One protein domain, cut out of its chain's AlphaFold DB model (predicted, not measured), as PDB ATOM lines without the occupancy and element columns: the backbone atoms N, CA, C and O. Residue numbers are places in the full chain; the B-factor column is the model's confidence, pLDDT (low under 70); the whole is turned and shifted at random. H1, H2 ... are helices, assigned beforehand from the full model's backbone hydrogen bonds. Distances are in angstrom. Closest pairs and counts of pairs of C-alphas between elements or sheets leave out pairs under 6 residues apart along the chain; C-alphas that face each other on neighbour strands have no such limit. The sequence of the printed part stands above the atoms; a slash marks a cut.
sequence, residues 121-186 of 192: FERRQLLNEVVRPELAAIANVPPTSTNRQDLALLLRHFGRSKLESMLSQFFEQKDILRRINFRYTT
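What this domain is: This is residues 121 to 186 of the 192 residues of the protein "DNA helicase" of Candidatus Poribacteria bacterium (UniProt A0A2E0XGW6). Three helices make a triangular body: the long H1 is one side, H2 packs by its residues 147 to 152 on residues 135 to 140 of H1, and H3 folds back from H2 onto residues 124 to 132 of H1. Beyond H3, residues 172 to 186 stick out as an arm, of which 174 to 186 belong to H4. The printed part has 66 residues with four named helices, in the order H1, H2, H3, H4, and no named strand; the class is all helix. It is only just loose, close to compact, with a radius of gyration of the C-alphas of 13.1 A and spans of 34 by 32 by 19 A.

Where its parts are: H1, residues 121 to 140, begins at C-alpha 121 (63.535, 80.475, 93.877) and is 29.1 A long. H2, residues 146 to 158, measures 18.1 A, and H3, residues 160 to 170, 15.4 A. H4, residues 174 to 186, runs 17.6 A to C-alpha 186 (67.642, 89.257, 127.839).

How they stand to each other: H1 touches H2 at a steep tilt of 59 degrees, opposite ways; their closest C-alphas, of Ala 139 and Arg 148, are 5.5 A apart. H1 touches H3 at a steep tilt of 57 degrees, opposite ways; their closest C-alphas, of Leu 127 and Ser 168, are 6.4 A apart. H2 and H3 are close but not clearly touching, about perpendicular at 76 degrees, with the closest C-alphas, Leu 155 and Leu 163, at 6.9 A. H3 and H4 are close but not clearly touching, about perpendicular at 87 degrees, with the closest C-alphas, Phe 170 and Leu 177, at 6.9 A. H4 is apart from H1 and H2. Every O i to N i+4 pair is within hydrogen-bond range in H2, H3 and H4, and 15 of 16 are in H1.

The domain as a whole: The two farthest C-alphas, of Phe 121 and Thr 144, are 37.3 A apart. The printed part has no cut, and its three links are tight. Mean pLDDT of the printed part is 86.3; residues 184 to 186 are under 70.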
ATOM      1  N   PHE A 121      63.987  81.861  93.990       88.38
ATOM      2  CA  PHE A 121      63.535  80.475  93.877       88.38
ATOM      3  C   PHE A 121      64.512  79.498  94.541       88.38
ATOM      4  O   PHE A 121      64.093  78.730  95.406       88.38
ATOM      5  N   GLU A 122      65.798  79.585  94.199       90.31
ATOM      6  CA  GLU A 122      66.869  78.768  94.786       90.31
ATOM      7  C   GLU A 122      66.929  78.957  96.301       90.31
ATOM      8  O   GLU A 122      66.991  77.992  97.056       90.31
ATOM      9  N   ARG A 123      66.788  80.202  96.770       88.88
ATOM     10  CA  ARG A 123      66.712  80.523  98.197       88.88
ATOM     11  C   ARG A 123      65.607  79.739  98.898       88.88
ATOM     12  O   ARG A 123      65.833  79.215  99.985       88.88
ATOM     13  N   ARG A 124      64.412  79.656  98.302       86.12
ATOM     14  CA  ARG A 124      63.301  78.876  98.872       86.12
ATOM     15  C   ARG A 124      63.596  77.380  98.875       86.12
ATOM     16  O   ARG A 124      63.224  76.711  99.833       86.12
ATOM     17  N   GLN A 125      64.241  76.859  97.833       89.69
ATOM     18  CA  GLN A 125      64.631  75.447  97.791       89.69
ATOM     19  C   GLN A 125      65.640  75.121  98.892       89.69
ATOM     20  O   GLN A 125      65.370  74.232  99.693       89.69
ATOM     21  N   LEU A 126      66.703  75.917  99.020       90.19
ATOM     22  CA  LEU A 126      67.710  75.766 100.073       90.19
ATOM     23  C   LEU A 126      67.094  75.847 101.475       90.19
ATOM     24  O   LEU A 126      67.418  75.049 102.349       90.19
ATOM     25  N   LEU A 127      66.162  76.778 101.702       89.19
ATOM     26  CA  LEU A 127      65.457  76.854 102.985       89.19
ATOM     27  C   LEU A 127      64.631  75.595 103.261       89.19
ATOM     28  O   LEU A 127      64.653  75.104 104.384       89.19
ATOM     29  N   ASN A 128      63.942  75.038 102.264       86.94
ATOM     30  CA  ASN A 128      63.191  73.794 102.440       86.94
ATOM     31  C   ASN A 128      64.106  72.590 102.705       86.94
ATOM     32  O   ASN A 128      63.744  71.723 103.503       86.94
ATOM     33  N   GLU A 129      65.273  72.548 102.059       90.44
ATOM     34  CA  GLU A 129      66.306  71.525 102.265       90.44
ATOM     35  C   GLU A 129      66.921  71.577 103.664       90.44
ATOM     36  O   GLU A 129      67.389  70.554 104.147       90.44
ATOM     37  N   VAL A 130      66.872  72.723 104.344       90.44
ATOM     38  CA  VAL A 130      67.321  72.850 105.738       90.44
ATOM     39  C   VAL A 130      66.162  72.642 106.715       90.44
ATOM     40  O   VAL A 130      66.252  71.832 107.629       90.44
ATOM     41  N   VAL A 131      65.033  73.329 106.525       89.88
ATOM     42  CA  VAL A 131      63.911  73.310 107.479       89.88
ATOM     43  C   VAL A 131      63.319  71.909 107.621       89.88
ATOM     44  O   VAL A 131      63.051  71.469 108.737       89.88
ATOM     45  N   ARG A 132      63.104  71.178 106.519       90.00
ATOM     46  CA  ARG A 132      62.429  69.873 106.588       90.00
ATOM     47  C   ARG A 132      63.249  68.810 107.319       90.00
ATOM     48  O   ARG A 132      62.665  68.157 108.189       90.00
ATOM     49  N   PRO A 133      64.545  68.607 107.007       92.19
ATOM     50  CA  PRO A 133      65.360  67.649 107.744       92.19
ATOM     51  C   PRO A 133      65.516  68.019 109.217       92.19
ATOM     52  O   PRO A 133      65.404  67.130 110.051       92.19
ATOM     53  N   GLU A 134      65.669  69.303 109.550       91.81
ATOM     54  CA  GLU A 134      65.792  69.744 110.947       91.81
ATOM     55  C   GLU A 134      64.520  69.459 111.759       91.81
ATOM     56  O   GLU A 134      64.583  68.899 112.854       91.81
ATOM     57  N   LEU A 135      63.333  69.738 111.205       91.31
ATOM     58  CA  LEU A 135      62.071  69.377 111.864       91.31
ATOM     59  C   LEU A 135      61.924  67.857 112.031       91.31
ATOM     60  O   LEU A 135      61.444  67.394 113.068       91.31
ATOM     61  N   ALA A 136      62.338  67.073 111.033       91.31
ATOM     62  CA  ALA A 136      62.319  65.615 111.118       91.31
ATOM     63  C   ALA A 136      63.309  65.089 112.171       91.31
ATOM     64  O   ALA A 136      62.973  64.173 112.921       91.31
ATOM     65  N   ALA A 137      64.498  65.685 112.267       93.50
ATOM     66  CA  ALA A 137      65.493  65.351 113.277       93.50
ATOM     67  C   ALA A 137      64.947  65.601 114.688       93.50
ATOM     68  O   ALA A 137      64.974  64.686 115.509       93.50
ATOM     69  N   ILE A 138      64.349  66.773 114.941       92.88
ATOM     70  CA  ILE A 138      63.714  67.106 116.230       92.88
ATOM     71  C   ILE A 138      62.589  66.116 116.564       92.88
ATOM     72  O   ILE A 138      62.475  65.665 117.705       92.88
ATOM     73  N   ALA A 139      61.777  65.723 115.578       90.12
ATOM     74  CA  ALA A 139      60.700  64.756 115.780       90.12
ATOM     75  C   ALA A 139      61.197  63.348 116.177       90.12
ATOM     76  O   ALA A 139      60.454  62.601 116.815       90.12
ATOM     77  N   ASN A 140      62.443  62.997 115.839       92.38
ATOM     78  CA  ASN A 140      63.044  61.691 116.127       92.38
ATOM     79  C   ASN A 140      63.793  61.622 117.474       92.38
ATOM     80  O   ASN A 140      64.119  60.527 117.928       92.38
ATOM     81  N   VAL A 141      64.033  62.753 118.146       92.44
ATOM     82  CA  VAL A 141      64.634  62.809 119.498       92.44
ATOM     83  C   VAL A 141      63.686  62.168 120.528       92.44
ATOM     84  O   VAL A 141      62.478  62.172 120.291       92.44
ATOM     85  N   PRO A 142      64.140  61.609 121.670       91.69
ATOM     86  CA  PRO A 142      63.238  61.035 122.670       91.69
ATOM     87  C   PRO A 142      62.058  61.952 123.064       91.69
ATOM     88  O   PRO A 142      62.226  63.176 123.136       91.69
ATOM     89  N   PRO A 143      60.866  61.387 123.363       84.94
ATOM     90  CA  PRO A 143      59.664  62.155 123.726       84.94
ATOM     91  C   PRO A 143      59.825  63.046 124.963       84.94
ATOM     92  O   PRO A 143      59.051  63.977 125.164       84.94
ATOM     93  N   THR A 144      60.823  62.763 125.797       87.50
ATOM     94  CA  THR A 144      61.173  63.548 126.985       87.50
ATOM     95  C   THR A 144      61.874  64.865 126.654       87.50
ATOM     96  O   THR A 144      62.014  65.702 127.539       87.50
ATOM     97  N   SER A 145      62.314  65.076 125.408       92.75
ATOM     98  CA  SER A 145      62.949  66.333 125.011       92.75
ATOM     99  C   SER A 145      61.929  67.461 124.851       92.75
ATOM    100  O   SER A 145      60.926  67.317 124.148       92.75
ATOM    101  N   THR A 146      62.233  68.614 125.451       91.56
ATOM    102  CA  THR A 146      61.418  69.833 125.360       91.56
ATOM    103  C   THR A 146      61.172  70.230 123.904       91.56
ATOM    104  O   THR A 146      60.028  70.380 123.494       91.56
ATOM    105  N   ASN A 147      62.219  70.236 123.069       88.50
ATOM    106  CA  ASN A 147      62.106  70.602 121.651       88.50
ATOM    107  C   ASN A 147      61.117  69.719 120.871       88.50
ATOM    108  O   ASN A 147      60.408  70.218 119.998       88.50
ATOM    109  N   ARG A 148      61.045  68.412 121.164       92.25
ATOM    110  CA  ARG A 148      60.071  67.521 120.514       92.25
ATOM    111  C   ARG A 148      58.652  67.795 121.001       92.25
ATOM    112  O   ARG A 148      57.726  67.743 120.192       92.25
ATOM    113  N   GLN A 149      58.475  68.064 122.293       92.94
ATOM    114  CA  GLN A 149      57.171  68.403 122.868       92.94
ATOM    115  C   GLN A 149      56.649  69.724 122.290       92.94
ATOM    116  O   GLN A 149      55.520  69.770 121.800       92.94
ATOM    117  N   ASP A 150      57.499  70.747 122.228       92.88
ATOM    118  CA  ASP A 150      57.178  72.044 121.631       92.88
ATOM    119  C   ASP A 150      56.861  71.908 120.143       92.88
ATOM    120  O   ASP A 150      55.845  72.417 119.665       92.88
ATOM    121  N   LEU A 151      57.671  71.144 119.401       92.62
ATOM    122  CA  LEU A 151      57.394  70.867 117.994       92.62
ATOM    123  C   LEU A 151      56.045  70.158 117.812       92.62
ATOM    124  O   LEU A 151      55.295  70.507 116.902       92.62
ATOM    125  N   ALA A 152      55.698  69.197 118.670       92.88
ATOM    126  CA  ALA A 152      54.404  68.521 118.613       92.88
ATOM    127  C   ALA A 152      53.236  69.491 118.867       92.88
ATOM    128  O   ALA A 152      52.223  69.420 118.167       92.88
ATOM    129  N   LEU A 153      53.381  70.432 119.809       94.06
ATOM    130  CA  LEU A 153      52.389  71.482 120.061       94.06
ATOM    131  C   LEU A 153      52.222  72.407 118.850       94.06
ATOM    132  O   LEU A 153      51.092  72.661 118.423       94.06
ATOM    133  N   LEU A 154      53.333  72.857 118.261       93.38
ATOM    134  CA  LEU A 154      53.330  73.702 117.065       93.38
ATOM    135  C   LEU A 154      52.700  72.979 115.870       93.38
ATOM    136  O   LEU A 154      51.851  73.544 115.182       93.38
ATOM    137  N   LEU A 155      53.053  71.711 115.642       93.31
ATOM    138  CA  LEU A 155      52.467  70.898 114.576       93.31
ATOM    139  C   LEU A 155      50.973  70.657 114.792       93.31
ATOM    140  O   LEU A 155      50.219  70.688 113.822       93.31
ATOM    141  N   ARG A 156      50.528  70.466 116.039       94.75
ATOM    142  CA  ARG A 156      49.104  70.318 116.367       94.75
ATOM    143  C   ARG A 156      48.318  71.598 116.092       94.75
ATOM    144  O   ARG A 156      47.184  71.514 115.634       94.75
ATOM    145  N   HIS A 157      48.893  72.764 116.385       95.12
ATOM    146  CA  HIS A 157      48.195  74.041 116.245       95.12
ATOM    147  C   HIS A 157      48.207  74.574 114.805       95.12
ATOM    148  O   HIS A 157      47.184  75.033 114.306       95.12
ATOM    149  N   PHE A 158      49.353  74.505 114.126       93.50
ATOM    150  CA  PHE A 158      49.535  75.109 112.804       93.50
ATOM    151  C   PHE A 158      49.456  74.094 111.659       93.50
ATOM    152  O   PHE A 158      49.148  74.460 110.524       93.50
ATOM    153  N   GLY A 159      49.734  72.818 111.922       91.81
ATOM    154  CA  GLY A 159      49.963  71.825 110.878       91.81
ATOM    155  C   GLY A 159      51.327  71.994 110.197       91.81
ATOM    156  O   GLY A 159      51.950  73.057 110.213       91.81
ATOM    157  N   ARG A 160      51.802  70.921 109.557       89.69
ATOM    158  CA  ARG A 160      53.157  70.851 108.984       89.69
ATOM    159  C   ARG A 160      53.429  71.916 107.920       89.69
ATOM    160  O   ARG A 160      54.402  72.651 108.025       89.69
ATOM    161  N   SER A 161      52.567  72.010 106.907       89.62
ATOM    162  CA  SER A 161      52.771  72.921 105.768       89.62
ATOM    163  C   SER A 161      52.816  74.389 106.208       89.62
ATOM    164  O   SER A 161      53.683  75.156 105.784       89.62
ATOM    165  N   LYS A 162      51.917  74.778 107.123       90.56
ATOM    166  CA  LYS A 162      51.878  76.146 107.642       90.56
ATOM    167  C   LYS A 162      53.109  76.457 108.488       90.56
ATOM    168  O   LYS A 162      53.670  77.534 108.321       90.56
ATOM    169  N   LEU A 163      53.548  75.519 109.331       90.56
ATOM    170  CA  LEU A 163      54.756  75.677 110.139       90.56
ATOM    171  C   LEU A 163      56.013  75.821 109.264       90.56
ATOM    172  O   LEU A 163      56.781  76.755 109.468       90.56
ATOM    173  N   GLU A 164      56.187  74.969 108.245       88.12
ATOM    174  CA  GLU A 164      57.296  75.073 107.273       88.12
ATOM    175  C   GLU A 164      57.296  76.441 106.563       88.12
ATOM    176  O   GLU A 164      58.340  77.089 106.425       88.12
ATOM    177  N   SER A 165      56.116  76.921 106.158       86.50
ATOM    178  CA  SER A 165      55.958  78.236 105.530       86.50
ATOM    179  C   SER A 165      56.279  79.388 106.489       86.50
ATOM    180  O   SER A 165      56.980  80.316 106.087       86.50
ATOM    181  N   MET A 166      55.823  79.325 107.744       86.75
ATOM    182  CA  MET A 166      56.111  80.340 108.767       86.75
ATOM    183  C   MET A 166      57.605  80.416 109.075       86.75
ATOM    184  O   MET A 166      58.169  81.506 109.077       86.75
ATOM    185  N   LEU A 167      58.268  79.270 109.256       86.06
ATOM    186  CA  LEU A 167      59.715  79.213 109.470       86.06
ATOM    187  C   LEU A 167      60.475  79.812 108.283       86.06
ATOM    188  O   LEU A 167      61.361  80.642 108.473       86.06
ATOM    189  N   SER A 168      60.075  79.476 107.054       83.44
ATOM    190  CA  SER A 168      60.671  80.051 105.842       83.44
ATOM    191  C   SER A 168      60.485  81.574 105.766       83.44
ATOM    192  O   SER A 168      61.423  82.287 105.413       83.44
ATOM    193  N   GLN A 169      59.310  82.088 106.146       82.75
ATOM    194  CA  GLN A 169      59.031  83.530 106.212       82.75
ATOM    195  C   GLN A 169      59.840  84.234 107.309       82.75
ATOM    196  O   GLN A 169      60.328  85.346 107.112       82.75
ATOM    197  N   PHE A 170      60.052  83.578 108.447       82.69
ATOM    198  CA  PHE A 170      60.893  84.101 109.520       82.69
ATOM    199  C   PHE A 170      62.348  84.301 109.070       82.69
ATOM    200  O   PHE A 170      62.965  85.307 109.426       82.69
ATOM    201  N   PHE A 171      62.878  83.445 108.189       77.75
ATOM    202  CA  PHE A 171      64.189  83.661 107.558       77.75
ATOM    203  C   PHE A 171      64.247  84.878 106.619       77.75
ATOM    204  O   PHE A 171      65.346  85.318 106.267       77.75
ATOM    205  N   GLU A 172      63.111  85.439 106.200       74.81
ATOM    206  CA  GLU A 172      63.047  86.723 105.481       74.81
ATOM    207  C   GLU A 172      63.083  87.920 106.428       74.81
ATOM    208  O   GLU A 172      63.521  88.999 106.044       74.81
ATOM    209  N   GLN A 173      62.695  87.716 107.684       81.25
ATOM    210  CA  GLN A 173      62.596  88.750 108.708       81.25
ATOM    211  C   GLN A 173      63.653  88.563 109.805       81.25
ATOM    212  O   GLN A 173      63.376  88.765 110.989       81.25
ATOM    213  N   LYS A 174      64.885  88.186 109.427       74.38
ATOM    214  CA  LYS A 174      65.984  87.901 110.374       74.38
ATOM    215  C   LYS A 174      66.206  89.015 111.396       74.38
ATOM    216  O   LYS A 174      66.504  88.720 112.548       74.38
ATOM    217  N   ASP A 175      66.035  90.276 111.010       75.25
ATOM    218  CA  ASP A 175      66.200  91.400 111.935       75.25
ATOM    219  C   ASP A 175      65.085  91.464 112.984       75.25
ATOM    220  O   ASP A 175      65.345  91.756 114.150       75.25
ATOM    221  N   ILE A 176      63.849  91.128 112.608       77.44
ATOM    222  CA  ILE A 176      62.726  91.035 113.549       77.44
ATOM    223  C   ILE A 176      62.951  89.856 114.493       77.44
ATOM    224  O   ILE A 176      62.845  90.036 115.703       77.44
ATOM    225  N   LEU A 177      63.352  88.692 113.971       74.81
ATOM    226  CA  LEU A 177      63.709  87.535 114.796       74.81
ATOM    227  C   LEU A 177      64.822  87.858 115.788       74.81
ATOM    228  O   LEU A 177      64.693  87.526 116.959       74.81
ATOM    229  N   ARG A 178      65.895  88.532 115.357       77.31
ATOM    230  CA  ARG A 178      66.975  88.950 116.263       77.31
ATOM    231  C   ARG A 178      66.458  89.871 117.360       77.31
ATOM    232  O   ARG A 178      66.852  89.708 118.506       77.31
ATOM    233  N   ARG A 179      65.563  90.810 117.035       78.38
ATOM    234  CA  ARG A 179      64.952  91.725 118.018       78.38
ATOM    235  C   ARG A 179      64.000  91.016 118.978       78.38
ATOM    236  O   ARG A 179      63.925  91.414 120.134       78.38
ATOM    237  N   ILE A 180      63.259  90.016 118.503       76.94
ATOM    238  CA  ILE A 180      62.394  89.173 119.335       76.94
ATOM    239  C   ILE A 180      63.269  88.325 120.254       76.94
ATOM    240  O   ILE A 180      63.121  88.420 121.463       76.94
ATOM    241  N   ASN A 181      64.233  87.590 119.699       74.81
ATOM    242  CA  ASN A 181      65.160  86.768 120.468       74.81
ATOM    243  C   ASN A 181      65.876  87.603 121.530       74.81
ATOM    244  O   ASN A 181      65.838  87.246 122.692       74.81
ATOM    245  N   PHE A 182      66.409  88.774 121.165       75.38
ATOM    246  CA  PHE A 182      67.021  89.690 122.124       75.38
ATOM    247  C   PHE A 182      66.062  90.101 123.250       75.38
ATOM    248  O   PHE A 182      66.485  90.189 124.396       75.38
ATOM    249  N   ARG A 183      64.776  90.330 122.968       70.56
ATOM    250  CA  ARG A 183      63.803  90.625 124.029       70.56
ATOM    251  C   ARG A 183      63.568  89.419 124.938       70.56
ATOM    252  O   ARG A 183      63.670  89.577 126.141       70.56
ATOM    253  N   TYR A 184      63.342  88.232 124.386       64.88
ATOM    254  CA  TYR A 184      63.017  87.035 125.175       64.88
ATOM    255  C   TYR A 184      64.217  86.384 125.878       64.88
ATOM    256  O   TYR A 184      64.031  85.690 126.868       64.88
ATOM    257  N   THR A 185      65.449  86.578 125.399       67.75
ATOM    258  CA  THR A 185      66.650  86.004 126.035       67.75
ATOM    259  C   THR A 185      67.315  86.940 127.038       67.75
ATOM    260  O   THR A 185      68.211  86.507 127.756       67.75
ATOM    261  N   THR A 186      66.945  88.223 127.049       59.59
ATOM    262  CA  THR A 186      67.642  89.257 127.839       59.59
ATOM    263  C   THR A 186      66.728  89.966 128.839       59.59
ATOM    264  O   THR A 186      67.234  90.577 129.775       59.59
TER     265      THR A 186